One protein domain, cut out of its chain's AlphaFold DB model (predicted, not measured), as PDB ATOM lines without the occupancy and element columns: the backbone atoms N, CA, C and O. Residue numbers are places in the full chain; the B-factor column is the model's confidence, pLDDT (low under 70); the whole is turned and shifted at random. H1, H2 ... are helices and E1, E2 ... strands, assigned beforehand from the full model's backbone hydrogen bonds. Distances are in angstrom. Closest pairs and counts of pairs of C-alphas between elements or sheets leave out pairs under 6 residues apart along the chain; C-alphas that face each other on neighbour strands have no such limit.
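What this domain is: This is residues 482 to 598 of the 598 residues of the protein "MurNAc-LAA domain-containing protein" of Spirochaetae bacterium HGW-Spirochaetae-1 (UniProt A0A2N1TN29). A small head of one three-stranded sheet, E1, E4 and E5, with helices H1 and H2 beside it, bears a long, narrow, twisted arm, the two-stranded hairpin E2 and E3, which makes most of the length. Away from this arm the last part of the chain trails off through H3 to H4, where residues 590 to 598 stick out. The printed part has 117 residues, with four named helices and six named strands in the order E1 H1 H2 E2 E3 E4 E5 E6 H3 H4; the class is mixed, helices and strands. The sheet has the order E1 - E4 - E5, all antiparallel. The whole is loose, with a radius of gyration of the C-alphas of 19.0 A, and elongated, spanning 64 by 36 by 29 A.

Where its parts are: Find C-alpha 482 at (-0.022, 28.956, -10.198), where E1 begins; it runs to residue 485. H1 follows at residues 491 to 499, then H2 at residues 503 to 514, 16.3 A long. From C-alpha 517 at (-16.032, 31.387, -5.701), E2 runs 31.3 A to residue 528, and E3, residues 533 to 544, returns over 33.7 A. E4 holds residues 550 to 556, 18.6 A, and E5 residues 562 to 568, 16.4 A. E6 is residues 570 to 572, H3 residues 583 to 586, and H4 residues 591 to 596, ending at C-alpha 596 (6.757, 10.096, -27.395).

How they stand to each other: Begin at the sheet, strongly twisted but only just, its C-alphas up to 4.0 A off the best plane. Between E1 and E4, look for N 483 and O 552, 2.9 A apart; in the hairpin E4 and E5, N 555 and O 564 are 2.9 A apart. H1 only grazes the sheet; its closest C-alphas to E1 are Ala 494 and Val 485, 5.4 A. H2 only grazes it with residues 509 to 514. H2 touches H1 with residues 506 to 510 alone, closest C-alphas Met 510 and Arg 492, 6.8 A, at a steep tilt of 58 degrees, opposite ways. In the hairpin E2 and E3, find N 520 and O 541, 2.8 A apart; the closest C-alphas of E2 and E5 are Gly 518 and Asp 564, 5.5 A. E6 pairs with no named strand. H3 and H1 only just touch, with 3 pairs of C-alphas within 8 A, the closest Phe 583 and Ala 498, 6.7 A. H4 touches no helix. Every O i to N i+4 pair is within hydrogen-bond range in H1 and H2, against 1 of 2 in H4; H3 is too short for such a pair.

The domain as a whole: The C-alphas farthest apart are those of Lys 530 and Lys 596, 66.6 A. The printed part has no cut and no long link. Mean pLDDT of the printed part is 81.3; residues 575 to 576 and 581 to 598 are under 70.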
ATOM      1  N   ILE A 482       0.342  29.340  -8.834       89.56
ATOM      2  CA  ILE A 482      -0.022  28.956 -10.198       89.56
ATOM      3  C   ILE A 482      -0.556  27.525 -10.131       89.56
ATOM      4  O   ILE A 482       0.217  26.597  -9.921       89.56
ATOM      5  N   LEU A 483      -1.860  27.335 -10.306       89.81
ATOM      6  CA  LEU A 483      -2.448  26.007 -10.460       89.81
ATOM      7  C   LEU A 483      -2.576  25.701 -11.954       89.81
ATOM      8  O   LEU A 483      -3.300  26.396 -12.668       89.81
ATOM      9  N   ALA A 484      -1.869  24.675 -12.415       89.38
ATOM     10  CA  ALA A 484      -2.002  24.124 -13.758       89.38
ATOM     11  C   ALA A 484      -2.796  22.820 -13.666       89.38
ATOM     12  O   ALA A 484      -2.400  21.926 -12.925       89.38
ATOM     13  N   VAL A 485      -3.913  22.746 -14.386       89.25
ATOM     14  CA  VAL A 485      -4.735  21.538 -14.508       89.25
ATOM     15  C   VAL A 485      -4.593  21.062 -15.949       89.25
ATOM     16  O   VAL A 485      -5.026  21.777 -16.854       89.25
ATOM     17  N   ASP A 486      -3.919  19.936 -16.168       81.81
ATOM     18  CA  ASP A 486      -3.747  19.350 -17.505       81.81
ATOM     19  C   ASP A 486      -4.987  18.545 -17.927       81.81
ATOM     20  O   ASP A 486      -5.879  18.271 -17.114       81.81
ATOM     21  N   ASP A 487      -5.048  18.172 -19.202       80.25
ATOM     22  CA  ASP A 487      -6.115  17.306 -19.697       80.25
ATOM     23  C   ASP A 487      -6.083  15.947 -18.992       80.25
ATOM     24  O   ASP A 487      -5.023  15.367 -18.757       80.25
ATOM     25  N   ASN A 488      -7.267  15.446 -18.630       81.38
ATOM     26  CA  ASN A 488      -7.461  14.203 -17.872       81.38
ATOM     27  C   ASN A 488      -6.786  14.163 -16.484       81.38
ATOM     28  O   ASN A 488      -6.724  13.101 -15.866       81.38
ATOM     29  N   GLN A 489      -6.327  15.301 -15.951       85.12
ATOM     30  CA  GLN A 489      -5.772  15.391 -14.601       85.12
ATOM     31  C   GLN A 489      -6.873  15.667 -13.566       85.12
ATOM     32  O   GLN A 489      -7.702  16.564 -13.741       85.12
ATOM     33  N   SER A 490      -6.862  14.946 -12.439       90.31
ATOM     34  CA  SER A 490      -7.772  15.264 -11.336       90.31
ATOM     35  C   SER A 490      -7.371  16.577 -10.647       90.31
ATOM     36  O   SER A 490      -6.194  16.936 -10.560       90.31
ATOM     37  N   LEU A 491      -8.349  17.301 -10.092       91.06
ATOM     38  CA  LEU A 491      -8.072  18.527  -9.333       91.06
ATOM     39  C   LEU A 491      -7.168  18.262  -8.118       91.06
ATOM     40  O   LEU A 491      -6.342  19.105  -7.775       91.06
ATOM     41  N   ARG A 492      -7.305  17.090  -7.486       91.69
ATOM     42  CA  ARG A 492      -6.472  16.692  -6.347       91.69
ATOM     43  C   ARG A 492      -5.010  16.545  -6.759       91.69
ATOM     44  O   ARG A 492      -4.146  17.099  -6.085       91.69
ATOM     45  N   ASP A 493      -4.749  15.899  -7.893       87.31
ATOM     46  CA  ASP A 493      -3.390  15.731  -8.417       87.31
ATOM     47  C   ASP A 493      -2.793  17.068  -8.858       87.31
ATOM     48  O   ASP A 493      -1.619  17.335  -8.618       87.31
ATOM     49  N   ALA A 494      -3.598  17.956  -9.452       87.50
ATOM     50  CA  ALA A 494      -3.153  19.301  -9.812       87.50
ATOM     51  C   ALA A 494      -2.741  20.122  -8.578       87.50
ATOM     52  O   ALA A 494      -1.716  20.806  -8.598       87.50
ATOM     53  N   VAL A 495      -3.513  20.040  -7.487       87.88
ATOM     54  CA  VAL A 495      -3.181  20.692  -6.210       87.88
ATOM     55  C   VAL A 495      -1.940  20.060  -5.579       87.88
ATOM     56  O   VAL A 495      -1.085  20.794  -5.082       87.88
ATOM     57  N   TYR A 496      -1.806  18.732  -5.641       85.00
ATOM     58  CA  TYR A 496      -0.620  18.023  -5.159       85.00
ATOM     59  C   TYR A 496       0.633  18.471  -5.909       85.00
ATOM     60  O   TYR A 496       1.566  18.969  -5.292       85.00
ATOM     61  N   ASN A 497       0.607  18.431  -7.241       78.69
ATOM     62  CA  ASN A 497       1.723  18.850  -8.091       78.69
ATOM     63  C   ASN A 497       2.078  20.335  -7.916       78.69
ATOM     64  O   ASN A 497       3.210  20.747  -8.164       78.69
ATOM     65  N   ALA A 498       1.112  21.164  -7.516       80.06
ATOM     66  CA  ALA A 498       1.341  22.583  -7.295       80.06
ATOM     67  C   ALA A 498       1.953  22.901  -5.924       80.06
ATOM     68  O   ALA A 498       2.614  23.932  -5.822       80.06
ATOM     69  N   LEU A 499       1.699  22.108  -4.879       80.44
ATOM     70  CA  LEU A 499       1.990  22.500  -3.490       80.44
ATOM     71  C   LEU A 499       2.678  21.431  -2.634       80.44
ATOM     72  O   LEU A 499       3.149  21.785  -1.558       80.44
ATOM     73  N   GLU A 500       2.688  20.170  -3.071       80.44
ATOM     74  CA  GLU A 500       3.151  18.992  -2.319       80.44
ATOM     75  C   GLU A 500       2.701  18.988  -0.837       80.44
ATOM     76  O   GLU A 500       3.528  18.893   0.072       80.44
ATOM     77  N   PRO A 501       1.394  19.153  -0.538       82.31
ATOM     78  CA  PRO A 501       0.925  19.227   0.840       82.31
ATOM     79  C   PRO A 501       0.868  17.836   1.490       82.31
ATOM     80  O   PRO A 501       0.632  16.830   0.821       82.31
ATOM     81  N   ASP A 502       0.978  17.785   2.820       86.69
ATOM     82  CA  ASP A 502       0.613  16.589   3.589       86.69
ATOM     83  C   ASP A 502      -0.894  16.273   3.472       86.69
ATOM     84  O   ASP A 502      -1.700  17.122   3.086       86.69
ATOM     85  N   GLU A 503      -1.302  15.059   3.849       90.75
ATOM     86  CA  GLU A 503      -2.679  14.571   3.680       90.75
ATOM     87  C   GLU A 503      -3.730  15.422   4.427       90.75
ATOM     88  O   GLU A 503      -4.824  15.692   3.919       90.75
ATOM     89  N   LYS A 504      -3.397  15.927   5.622       91.06
ATOM     90  CA  LYS A 504      -4.297  16.786   6.409       91.06
ATOM     91  C   LYS A 504      -4.497  18.138   5.725       91.06
ATOM     92  O   LYS A 504      -5.614  18.660   5.671       91.06
ATOM     93  N   THR A 505      -3.418  18.711   5.210       87.12
ATOM     94  CA  THR A 505      -3.404  19.973   4.474       87.12
ATOM     95  C   THR A 505      -4.101  19.816   3.121       87.12
ATOM     96  O   THR A 505      -4.907  20.674   2.754       87.12
ATOM     97  N   MET A 506      -3.898  18.689   2.432       90.06
ATOM     98  CA  MET A 506      -4.569  18.341   1.180       90.06
ATOM     99  C   MET A 506      -6.091  18.331   1.334       90.06
ATOM    100  O   MET A 506      -6.794  19.005   0.583       90.06
ATOM    101  N   ASN A 507      -6.623  17.637   2.343       92.69
ATOM    102  CA  ASN A 507      -8.073  17.544   2.541       92.69
ATOM    103  C   ASN A 507      -8.720  18.910   2.835       92.69
ATOM    104  O   ASN A 507      -9.809  19.211   2.338       92.69
ATOM    105  N   ARG A 508      -8.023  19.793   3.563       89.88
ATOM    106  CA  ARG A 508      -8.469  21.182   3.774       89.88
ATOM    107  C   ARG A 508      -8.477  21.990   2.479       89.88
ATOM    108  O   ARG A 508      -9.460  22.680   2.208       89.88
ATOM    109  N   LEU A 509      -7.410  21.891   1.684       90.94
ATOM    110  CA  LEU A 509      -7.323  22.555   0.385       90.94
ATOM    111  C   LEU A 509      -8.456  22.081  -0.528       90.94
ATOM    112  O   LEU A 509      -9.195  22.916  -1.038       90.94
ATOM    113  N   MET A 510      -8.673  20.770  -0.667       94.56
ATOM    114  CA  MET A 510      -9.723  20.221  -1.534       94.56
ATOM    115  C   MET A 510     -11.125  20.702  -1.154       94.56
ATOM    116  O   MET A 510     -11.897  21.085  -2.035       94.56
ATOM    117  N   ASN A 511     -11.435  20.788   0.142       93.00
ATOM    118  CA  ASN A 511     -12.693  21.379   0.605       93.00
ATOM    119  C   ASN A 511     -12.836  22.844   0.171       93.00
ATOM    120  O   ASN A 511     -13.922  23.264  -0.235       93.00
ATOM    121  N   SER A 512     -11.754  23.624   0.206       92.06
ATOM    122  CA  SER A 512     -11.783  24.999  -0.289       92.06
ATOM    123  C   SER A 512     -11.856  25.090  -1.818       92.06
ATOM    124  O   SER A 512     -12.558  25.965  -2.322       92.06
ATOM    125  N   PHE A 513     -11.144  24.235  -2.556       92.81
ATOM    126  CA  PHE A 513     -11.133  24.207  -4.022       92.81
ATOM    127  C   PHE A 513     -12.507  23.835  -4.590       92.81
ATOM    128  O   PHE A 513     -13.009  24.522  -5.480       92.81
ATOM    129  N   ASN A 514     -13.176  22.837  -4.010       91.50
ATOM    130  CA  ASN A 514     -14.510  22.398  -4.437       91.50
ATOM    131  C   ASN A 514     -15.612  23.451  -4.196       91.50
ATOM    132  O   ASN A 514     -16.636  23.461  -4.890       91.50
ATOM    133  N   ASN A 515     -15.391  24.356  -3.237       89.94
ATOM    134  CA  ASN A 515     -16.325  25.412  -2.836       89.94
ATOM    135  C   ASN A 515     -15.867  26.821  -3.259       89.94
ATOM    136  O   ASN A 515     -16.385  27.827  -2.766       89.94
ATOM    137  N   ALA A 516     -14.896  26.912  -4.170       90.56
ATOM    138  CA  ALA A 516     -14.298  28.174  -4.576       90.56
ATOM    139  C   ALA A 516     -15.282  29.076  -5.334       90.56
ATOM    140  O   ALA A 516     -16.014  28.639  -6.227       90.56
ATOM    141  N   HIS A 517     -15.235  30.371  -5.030       86.56
ATOM    142  CA  HIS A 517     -16.032  31.387  -5.701       86.56
ATOM    143  C   HIS A 517     -15.155  32.555  -6.151       86.56
ATOM    144  O   HIS A 517     -14.313  33.046  -5.406       86.56
ATOM    145  N   GLY A 518     -15.379  33.010  -7.381       79.31
ATOM    146  CA  GLY A 518     -14.715  34.161  -7.976       79.31
ATOM    147  C   GLY A 518     -15.620  35.381  -7.995       79.31
ATOM    148  O   GLY A 518     -16.852  35.275  -7.982       79.31
ATOM    149  N   VAL A 519     -14.999  36.555  -8.069       79.25
ATOM    150  CA  VAL A 519     -15.697  37.841  -8.123       79.25
ATOM    151  C   VAL A 519     -15.658  38.398  -9.544       79.25
ATOM    152  O   VAL A 519     -14.606  38.773 -10.058       79.25
ATOM    153  N   GLY A 520     -16.825  38.500 -10.177       77.56
ATOM    154  CA  GLY A 520     -17.005  39.120 -11.488       77.56
ATOM    155  C   GLY A 520     -17.616  40.519 -11.403       77.56
ATOM    156  O   GLY A 520     -18.243  40.886 -10.410       77.56
ATOM    157  N   HIS A 521     -17.469  41.296 -12.478       84.25
ATOM    158  CA  HIS A 521     -18.186  42.558 -12.671       84.25
ATOM    159  C   HIS A 521     -18.987  42.490 -13.970       84.25
ATOM    160  O   HIS A 521     -18.450  42.109 -15.011       84.25
ATOM    161  N   LYS A 522     -20.264  42.874 -13.931       88.12
ATOM    162  CA  LYS A 522     -21.127  42.968 -15.116       88.12
ATOM    163  C   LYS A 522     -21.623  44.394 -15.307       88.12
ATOM    164  O   LYS A 522     -21.868  45.113 -14.341       88.12
ATOM    165  N   LYS A 523     -21.763  44.814 -16.564       92.06
ATOM    166  CA  LYS A 523     -22.394  46.089 -16.912       92.06
ATOM    167  C   LYS A 523     -23.906  45.927 -16.845       92.06
ATOM    168  O   LYS A 523     -24.475  45.198 -17.648       92.06
ATOM    169  N   VAL A 524     -24.547  46.642 -15.933       92.25
ATOM    170  CA  VAL A 524     -26.010  46.700 -15.811       92.25
ATOM    171  C   VAL A 524     -26.497  48.092 -16.169       92.25
ATOM    172  O   VAL A 524     -25.918  49.105 -15.756       92.25
ATOM    173  N   LYS A 525     -27.564  48.139 -16.967       92.50
ATOM    174  CA  LYS A 525     -28.268  49.383 -17.268       92.50
ATOM    175  C   LYS A 525     -29.111  49.766 -16.057       92.50
ATOM    176  O   LYS A 525     -29.835  48.939 -15.520       92.50
ATOM    177  N   TYR A 526     -29.032  51.023 -15.655       91.06
ATOM    178  CA  TYR A 526     -29.917  51.610 -14.661       91.06
ATOM    179  C   TYR A 526     -30.418  52.953 -15.181       91.06
ATOM    180  O   TYR A 526     -29.718  53.656 -15.914       91.06
ATOM    181  N   TYR A 527     -31.644  53.314 -14.828       91.81
ATOM    182  CA  TYR A 527     -32.201  54.600 -15.210       91.81
ATOM    183  C   TYR A 527     -31.688  55.692 -14.264       91.81
ATOM    184  O   TYR A 527     -31.906  55.628 -13.054       91.81
ATOM    185  N   SER A 528     -30.983  56.697 -14.798       89.00
ATOM    186  CA  SER A 528     -30.562  57.856 -14.005       89.00
ATOM    187  C   SER A 528     -31.696  58.870 -13.944       89.00
ATOM    188  O   SER A 528     -31.959  59.555 -14.934       89.00
ATOM    189  N   LYS A 529     -32.327  59.023 -12.773       88.19
ATOM    190  CA  LYS A 529     -33.348  60.062 -12.553       88.19
ATOM    191  C   LYS A 529     -32.786  61.477 -12.773       88.19
ATOM    192  O   LYS A 529     -33.483  62.319 -13.326       88.19
ATOM    193  N   LYS A 530     -31.509  61.712 -12.430       90.12
ATOM    194  CA  LYS A 530     -30.817  63.007 -12.597       90.12
ATOM    195  C   LYS A 530     -30.611  63.396 -14.063       90.12
ATOM    196  O   LYS A 530     -30.731  64.561 -14.409       90.12
ATOM    197  N   ASP A 531     -30.291  62.430 -14.923       84.06
ATOM    198  CA  ASP A 531     -29.979  62.684 -16.339       84.06
ATOM    199  C   ASP A 531     -31.112  62.279 -17.293       84.06
ATOM    200  O   ASP A 531     -30.924  62.338 -18.507       84.06
ATOM    201  N   LYS A 532     -32.237  61.792 -16.746       89.06
ATOM    202  CA  LYS A 532     -33.405  61.250 -17.465       89.06
ATOM    203  C   LYS A 532     -33.036  60.290 -18.607       89.06
ATOM    204  O   LYS A 532     -33.622  60.321 -19.685       89.06
ATOM    205  N   LYS A 533     -32.021  59.446 -18.393       88.19
ATOM    206  CA  LYS A 533     -31.549  58.469 -19.387       88.19
ATOM    207  C   LYS A 533     -30.958  57.227 -18.740       88.19
ATOM    208  O   LYS A 533     -30.445  57.274 -17.618       88.19
ATOM    209  N   TYR A 534     -30.959  56.127 -19.485       90.31
ATOM    210  CA  TYR A 534     -30.266  54.910 -19.083       90.31
ATOM    211  C   TYR A 534     -28.751  55.126 -19.071       90.31
ATOM    212  O   TYR A 534     -28.144  55.531 -20.064       90.31
ATOM    213  N   LYS A 535     -28.137  54.842 -17.924       89.75
ATOM    214  CA  LYS A 535     -26.690  54.790 -17.722       89.75
ATOM    215  C   LYS A 535     -26.273  53.357 -17.425       89.75
ATOM    216  O   LYS A 535     -27.092  52.506 -17.101       89.75
ATOM    217  N   THR A 536     -24.986  53.076 -17.579       92.19
ATOM    218  CA  THR A 536     -24.428  51.756 -17.279       92.19
ATOM    219  C   THR A 536     -23.556  51.864 -16.039       92.19
ATOM    220  O   THR A 536     -22.709  52.754 -15.981       92.19
ATOM    221  N   LYS A 537     -23.751  50.972 -15.067       91.44
ATOM    222  CA  LYS A 537     -22.849  50.805 -13.921       91.44
ATOM    223  C   LYS A 537     -22.258  49.400 -13.919       91.44
ATOM    224  O   LYS A 537     -22.839  48.485 -14.500       91.44
ATOM    225  N   TRP A 538     -21.107  49.248 -13.281       89.56
ATOM    226  CA  TRP A 538     -20.548  47.935 -12.985       89.56
ATOM    227  C   TRP A 538     -21.159  47.418 -11.684       89.56
ATOM    228  O   TRP A 538     -21.156  48.123 -10.680       89.56
ATOM    229  N   GLU A 539     -21.692  46.205 -11.711       92.06
ATOM    230  CA  GLU A 539     -22.212  45.499 -10.543       92.06
ATOM    231  C   GLU A 539     -21.385  44.241 -10.301       92.06
ATOM    232  O   GLU A 539     -21.042  43.520 -11.244       92.06
ATOM    233  N   ARG A 540     -21.048  44.007  -9.033       88.19
ATOM    234  CA  ARG A 540     -20.279  42.850  -8.583       88.19
ATOM    235  C   ARG A 540     -21.198  41.632  -8.492       88.19
ATOM    236  O   ARG A 540     -22.300  41.743  -7.969       88.19
ATOM    237  N   TYR A 541     -20.743  40.478  -8.963       85.88
ATOM    238  CA  TYR A 541     -21.432  39.202  -8.761       85.88
ATOM    239  C   TYR A 541     -20.437  38.104  -8.383       85.88
ATOM    240  O   TYR A 541     -19.257  38.180  -8.729       85.88
ATOM    241  N   THR A 542     -20.923  37.089  -7.676       83.56
ATOM    242  CA  THR A 542     -20.139  35.921  -7.266       83.56
ATOM    243  C   THR A 542     -20.452  34.757  -8.202       83.56
ATOM    244  O   THR A 542     -21.615  34.531  -8.532       83.56
ATOM    245  N   LYS A 543     -19.433  34.024  -8.657       85.38
ATOM    246  CA  LYS A 543     -19.593  32.848  -9.524       85.38
ATOM    247  C   LYS A 543     -18.778  31.687  -8.967       85.38
ATOM    248  O   LYS A 543     -17.597  31.876  -8.686       85.38
ATOM    249  N   LYS A 544     -19.381  30.501  -8.847       88.25
ATOM    250  CA  LYS A 544     -18.641  29.277  -8.515       88.25
ATOM    251  C   LYS A 544     -17.552  29.032  -9.563       88.25
ATOM    252  O   LYS A 544     -17.795  29.183 -10.764       88.25
ATOM    253  N   ILE A 545     -16.353  28.701  -9.104       88.12
ATOM    254  CA  ILE A 545     -15.222  28.380  -9.970       88.12
ATOM    255  C   ILE A 545     -15.161  26.869 -10.112       88.12
ATOM    256  O   ILE A 545     -15.026  26.158  -9.123       88.12
ATOM    257  N   ASN A 546     -15.221  26.399 -11.354       89.25
ATOM    258  CA  ASN A 546     -14.917  25.016 -11.684       89.25
ATOM    259  C   ASN A 546     -13.516  24.984 -12.309       89.25
ATOM    260  O   ASN A 546     -13.238  25.697 -13.284       89.25
ATOM    261  N   PHE A 547     -12.629  24.206 -11.699       90.31
ATOM    262  CA  PHE A 547     -11.258  24.018 -12.155       90.31
ATOM    263  C   PHE A 547     -11.234  22.880 -13.179       90.31
ATOM    264  O   PHE A 547     -11.283  21.713 -12.813       90.31
ATOM    265  N   TYR A 548     -11.216  23.252 -14.455       89.44
ATOM    266  CA  TYR A 548     -11.027  22.353 -15.598       89.44
ATOM    267  C   TYR A 548      -9.640  22.605 -16.199       89.44
ATOM    268  O   TYR A 548      -8.903  23.436 -15.666       89.44
ATOM    269  N   THR A 549      -9.316  21.990 -17.338       88.06
ATOM    270  CA  THR A 549      -8.042  22.212 -18.032       88.06
ATOM    271  C   THR A 549      -7.711  23.702 -18.181       88.06
ATOM    272  O   THR A 549      -8.534  24.518 -18.632       88.06
ATOM    273  N   GLY A 550      -6.498  24.080 -17.778       89.25
ATOM    274  CA  GLY A 550      -5.939  25.417 -17.950       89.25
ATOM    275  C   GLY A 550      -5.112  25.908 -16.762       89.25
ATOM    276  O   GLY A 550      -4.830  25.186 -15.808       89.25
ATOM    277  N   ILE A 551      -4.719  27.184 -16.828       90.69
ATOM    278  CA  ILE A 551      -3.874  27.828 -15.818       90.69
ATOM    279  C   ILE A 551      -4.715  28.782 -14.971       90.69
ATOM    280  O   ILE A 551      -5.439  29.632 -15.496       90.69
ATOM    281  N   TYR A 552      -4.573  28.691 -13.654       91.94
ATOM    282  CA  TYR A 552      -5.258  29.530 -12.684       91.94
ATOM    283  C   TYR A 552      -4.245  30.216 -11.769       91.94
ATOM    284  O   TYR A 552      -3.309  29.592 -11.278       91.94
ATOM    285  N   ILE A 553      -4.451  31.506 -11.503       91.81
ATOM    286  CA  ILE A 553      -3.793  32.185 -10.382       91.81
ATOM    287  C   ILE A 553      -4.726  32.101  -9.185       91.81
ATOM    288  O   ILE A 553      -5.827  32.652  -9.242       91.81
ATOM    289  N   VAL A 554      -4.287  31.419  -8.131       91.31
ATOM    290  CA  VAL A 554      -5.072  31.152  -6.922       91.31
ATOM    291  C   VAL A 554      -4.495  31.937  -5.748       91.31
ATOM    292  O   VAL A 554      -3.288  31.919  -5.505       91.31
ATOM    293  N   TYR A 555      -5.364  32.630  -5.015       89.44
ATOM    294  CA  TYR A 555      -5.022  33.377  -3.808       89.44
ATOM    295  C   TYR A 555      -5.599  32.667  -2.588       89.44
ATOM    296  O   TYR A 555      -6.820  32.547  -2.475       89.44
ATOM    297  N   LEU A 556      -4.731  32.249  -1.668       87.56
ATOM    298  CA  LEU A 556      -5.125  31.637  -0.399       87.56
ATOM    299  C   LEU A 556      -5.060  32.651   0.752       87.56
ATOM    300  O   LEU A 556      -4.262  33.591   0.728       87.56
ATOM    301  N   ASP A 557      -5.906  32.464   1.763       85.44
ATOM    302  CA  ASP A 557      -5.801  33.143   3.056       85.44
ATOM    303  C   ASP A 557      -4.942  32.344   4.068       85.44
ATOM    304  O   ASP A 557      -4.438  31.259   3.770       85.44
ATOM    305  N   LYS A 558      -4.788  32.855   5.303       81.12
ATOM    306  CA  LYS A 558      -4.032  32.183   6.388       81.12
ATOM    307  C   LYS A 558      -4.574  30.805   6.763       81.12
ATOM    308  O   LYS A 558      -3.851  30.020   7.371       81.12
ATOM    309  N   ASN A 559      -5.837  30.540   6.455       84.56
ATOM    310  CA  ASN A 559      -6.545  29.322   6.809       84.56
ATOM    311  C   ASN A 559      -6.595  28.324   5.643       84.56
ATOM    312  O   ASN A 559      -7.217  27.270   5.800       84.56
ATOM    313  N   LEU A 560      -5.899  28.623   4.535       84.69
ATOM    314  CA  LEU A 560      -5.873  27.857   3.287       84.69
ATOM    315  C   LEU A 560      -7.201  27.873   2.519       84.69
ATOM    316  O   LEU A 560      -7.452  26.989   1.703       84.69
ATOM    317  N   ASN A 561      -8.032  28.894   2.742       88.88
ATOM    318  CA  ASN A 561      -9.223  29.108   1.932       88.88
ATOM    319  C   ASN A 561      -8.889  29.943   0.695       88.88
ATOM    320  O   ASN A 561      -8.142  30.921   0.766       88.88
ATOM    321  N   ILE A 562      -9.502  29.605  -0.434       88.19
ATOM    322  CA  ILE A 562      -9.424  30.372  -1.673       88.19
ATOM    323  C   ILE A 562     -10.197  31.673  -1.503       88.19
ATOM    324  O   ILE A 562     -11.424  31.688  -1.416       88.19
ATOM    325  N   ARG A 563      -9.459  32.782  -1.511       86.94
ATOM    326  CA  ARG A 563     -10.012  34.138  -1.506       86.94
ATOM    327  C   ARG A 563     -10.448  34.575  -2.900       86.94
ATOM    328  O   ARG A 563     -11.422  35.307  -3.042       86.94
ATOM    329  N   ASP A 564      -9.669  34.198  -3.909       86.75
ATOM    330  CA  ASP A 564      -9.929  34.500  -5.313       86.75
ATOM    331  C   ASP A 564      -9.163  33.515  -6.198       86.75
ATOM    332  O   ASP A 564      -8.072  33.059  -5.839       86.75
ATOM    333  N   ALA A 565      -9.709  33.215  -7.370       89.88
ATOM    334  CA  ALA A 565      -8.991  32.482  -8.395       89.88
ATOM    335  C   ALA A 565      -9.395  32.965  -9.786       89.88
ATOM    336  O   ALA A 565     -10.567  33.201 -10.086       89.88
ATOM    337  N   LYS A 566      -8.399  33.098 -10.662       89.00
ATOM    338  CA  LYS A 566      -8.599  33.602 -12.020       89.00
ATOM    339  C   LYS A 566      -7.938  32.687 -13.037       89.00
ATOM    340  O   LYS A 566      -6.718  32.541 -13.019       89.00
ATOM    341  N   LYS A 567      -8.740  32.150 -13.962       89.81
ATOM    342  CA  LYS A 567      -8.232  31.468 -15.158       89.81
ATOM    343  C   LYS A 567      -7.514  32.476 -16.058       89.81
ATOM    344  O   LYS A 567      -8.023  33.572 -16.310       89.81
ATOM    345  N   ILE A 568      -6.329  32.114 -16.520       89.19
ATOM    346  CA  ILE A 568      -5.458  32.921 -17.372       89.19
ATOM    347  C   ILE A 568      -4.928  32.056 -18.519       89.19
ATOM    348  O   ILE A 568      -4.809  30.845 -18.386       89.19
ATOM    349  N   SER A 569      -4.602  32.679 -19.651       84.81
ATOM    350  CA  SER A 569      -4.012  31.970 -20.795       84.81
ATOM    351  C   SER A 569      -2.502  31.780 -20.658       84.81
ATOM    352  O   SER A 569      -1.941  30.840 -21.211       84.81
ATOM    353  N   SER A 570      -1.820  32.671 -19.932       87.94
ATOM    354  CA  SER A 570      -0.374  32.581 -19.719       87.94
ATOM    355  C   SER A 570       0.110  33.360 -18.496       87.94
ATOM    356  O   SER A 570      -0.498  34.357 -18.098       87.94
ATOM    357  N   VAL A 571       1.225  32.915 -17.911       87.50
ATOM    358  CA  VAL A 571       1.895  33.553 -16.771       87.50
ATOM    359  C   VAL A 571       3.414  33.466 -16.896       87.50
ATOM    360  O   VAL A 571       3.971  32.409 -17.173       87.50
ATOM    361  N   HIS A 572       4.102  34.585 -16.662       85.06
ATOM    362  CA  HIS A 572       5.558  34.583 -16.515       85.06
ATOM    363  C   HIS A 572       5.962  33.872 -15.224       85.06
ATOM    364  O   HIS A 572       5.468  34.219 -14.149       85.06
ATOM    365  N   LEU A 573       6.907  32.939 -15.326       78.56
ATOM    366  CA  LEU A 573       7.479  32.283 -14.153       78.56
ATOM    367  C   LEU A 573       8.365  33.288 -13.395       78.56
ATOM    368  O   LEU A 573       9.316  33.828 -13.960       78.56
ATOM    369  N   ASN A 574       8.010  33.590 -12.142       76.12
ATOM    370  CA  ASN A 574       8.703  34.572 -11.302       76.12
ATOM    371  C   ASN A 574       8.661  34.163  -9.815       76.12
ATOM    372  O   ASN A 574       7.582  34.123  -9.218       76.12
ATOM    373  N   SER A 575       9.833  33.929  -9.209       68.94
ATOM    374  CA  SER A 575       9.989  33.442  -7.824       68.94
ATOM    375  C   SER A 575       9.535  34.453  -6.792       68.94
ATOM    376  O   SER A 575       9.064  34.071  -5.729       68.94
ATOM    377  N   GLY A 576       9.668  35.744  -7.094       69.69
ATOM    378  CA  GLY A 576       9.207  36.805  -6.207       69.69
ATOM    379  C   GLY A 576       7.685  36.944  -6.189       69.69
ATOM    380  O   GLY A 576       7.146  37.600  -5.302       69.69
ATOM    381  N   LYS A 577       6.976  36.347  -7.161       77.81
ATOM    382  CA  LYS A 577       5.531  36.531  -7.342       77.81
ATOM    383  C   LYS A 577       4.696  35.279  -7.086       77.81
ATOM    384  O   LYS A 577       3.530  35.435  -6.736       77.81
ATOM    385  N   TYR A 578       5.247  34.079  -7.266       83.06
ATOM    386  CA  TYR A 578       4.495  32.825  -7.156       83.06
ATOM    387  C   TYR A 578       5.217  31.800  -6.282       83.06
ATOM    388  O   TYR A 578       6.421  31.606  -6.438       83.06
ATOM    389  N   GLN A 579       4.476  31.127  -5.393       75.50
ATOM    390  CA  GLN A 579       5.052  30.185  -4.418       75.50
ATOM    391  C   GLN A 579       5.713  28.968  -5.075       75.50
ATOM    392  O   GLN A 579       6.763  28.514  -4.633       75.50
ATOM    393  N   ASN A 580       5.109  28.445  -6.139       70.50
ATOM    394  CA  ASN A 580       5.380  27.099  -6.635       70.50
ATOM    395  C   ASN A 580       6.130  27.039  -7.970       70.50
ATOM    396  O   ASN A 580       6.120  26.016  -8.652       70.50
ATOM    397  N   GLN A 581       6.813  28.117  -8.366       64.56
ATOM    398  CA  GLN A 581       7.459  28.149  -9.684       64.56
ATOM    399  C   GLN A 581       8.537  27.069  -9.883       64.56
ATOM    400  O   GLN A 581       8.889  26.773 -11.021       64.56
ATOM    401  N   GLN A 582       9.122  26.546  -8.799       51.72
ATOM    402  CA  GLN A 582      10.206  25.563  -8.858       51.72
ATOM    403  C   GLN A 582       9.692  24.171  -9.241       51.72
ATOM    404  O   GLN A 582      10.332  23.494 -10.035       51.72
ATOM    405  N   PHE A 583       8.493  23.810  -8.777       53.12
ATOM    406  CA  PHE A 583       7.842  22.535  -9.081       53.12
ATOM    407  C   PHE A 583       7.376  22.478 -10.539       53.12
ATOM    408  O   PHE A 583       7.490  21.451 -11.193       53.12
ATOM    409  N   LEU A 584       6.992  23.628 -11.105       56.19
ATOM    410  CA  LEU A 584       6.617  23.751 -12.519       56.19
ATOM    411  C   LEU A 584       7.798  23.622 -13.496       56.19
ATOM    412  O   LEU A 584       7.577  23.365 -14.674       56.19
ATOM    413  N   LYS A 585       9.046  23.831 -13.044       48.75
ATOM    414  CA  LYS A 585      10.251  23.659 -13.884       48.75
ATOM    415  C   LYS A 585      10.646  22.189 -14.055       48.75
ATOM    416  O   LYS A 585      11.321  21.886 -15.033       48.75
ATOM    417  N   ASN A 586      10.224  21.334 -13.122       39.59
ATOM    418  CA  ASN A 586      10.546  19.907 -13.068       39.59
ATOM    419  C   ASN A 586       9.325  19.012 -13.348       39.59
ATOM    420  O   ASN A 586       9.450  17.793 -13.350       39.59
ATOM    421  N   SER A 587       8.140  19.593 -13.557       46.72
ATOM    422  CA  SER A 587       6.920  18.836 -13.820       46.72
ATOM    423  C   SER A 587       6.812  18.410 -15.289       46.72
ATOM    424  O   SER A 587       7.412  19.015 -16.176       46.72
ATOM    425  N   PHE A 588       5.976  17.394 -15.519       49.47
ATOM    426  CA  PHE A 588       5.570  16.690 -16.754       49.47
ATOM    427  C   PHE A 588       5.261  17.543 -18.019       49.47
ATOM    428  O   PHE A 588       4.898  17.012 -19.062       49.47
ATOM    429  N   PHE A 589       5.423  18.867 -17.971       54.09
ATOM    430  CA  PHE A 589       5.256  19.805 -19.091       54.09
ATOM    431  C   PHE A 589       6.509  19.921 -19.984       54.09
ATOM    432  O   PHE A 589       6.584  20.808 -20.840       54.09
ATOM    433  N   ALA A 590       7.515  19.065 -19.766       51.84
ATOM    434  CA  ALA A 590       8.668  18.922 -20.646       51.84
ATOM    435  C   ALA A 590       8.258  18.207 -21.946       51.84
ATOM    436  O   ALA A 590       7.558  17.196 -21.926       51.84
ATOM    437  N   SER A 591       8.698  18.746 -23.082       51.41
ATOM    438  CA  SER A 591       8.293  18.308 -24.426       51.41
ATOM    439  C   SER A 591       8.631  16.847 -24.744       51.41
ATOM    440  O   SER A 591       7.890  16.211 -25.487       51.41
ATOM    441  N   GLU A 592       9.702  16.300 -24.163       50.41
ATOM    442  CA  GLU A 592      10.207  14.957 -24.486       50.41
ATOM    443  C   GLU A 592       9.237  13.820 -24.140       50.41
ATOM    444  O   GLU A 592       9.228  12.814 -24.843       50.41
ATOM    445  N   ASN A 593       8.400  13.975 -23.110       46.34
ATOM    446  CA  ASN A 593       7.429  12.939 -22.745       46.34
ATOM    447  C   ASN A 593       6.192  12.988 -23.654       46.34
ATOM    448  O   ASN A 593       5.788  11.962 -24.179       46.34
ATOM    449  N   LYS A 594       5.656  14.183 -23.948       51.72
ATOM    450  CA  LYS A 594       4.454  14.328 -24.795       51.72
ATOM    451  C   LYS A 594       4.697  14.045 -26.281       51.72
ATOM    452  O   LYS A 594       3.758  13.690 -26.979       51.72
ATOM    453  N   ILE A 595       5.926  14.216 -26.779       50.50
ATOM    454  CA  ILE A 595       6.276  13.865 -28.169       50.50
ATOM    455  C   ILE A 595       6.355  12.342 -28.357       50.50
ATOM    456  O   ILE A 595       6.060  11.871 -29.446       50.50
ATOM    457  N   LYS A 596       6.723  11.570 -27.324       51.88
ATOM    458  CA  LYS A 596       6.757  10.096 -27.395       51.88
ATOM    459  C   LYS A 596       5.365   9.461 -27.448       51.88
ATOM    460  O   LYS A 596       5.241   8.348 -27.946       51.88
ATOM    461  N   ASP A 597       4.355  10.169 -26.945       45.56
ATOM    462  CA  ASP A 597       2.971   9.693 -26.843       45.56
ATOM    463  C   ASP A 597       2.090  10.083 -28.059       45.56
ATOM    464  O   ASP A 597       0.903   9.752 -28.083       45.56
ATOM    465  N   LEU A 598       2.637  10.809 -29.048       46.56
ATOM    466  CA  LEU A 598       1.948  11.322 -30.252       46.56
ATOM    467  C   LEU A 598       2.373  10.601 -31.528       46.56
ATOM    468  O   LEU A 598       1.503  10.532 -32.439       46.56
TER     469      LEU A 598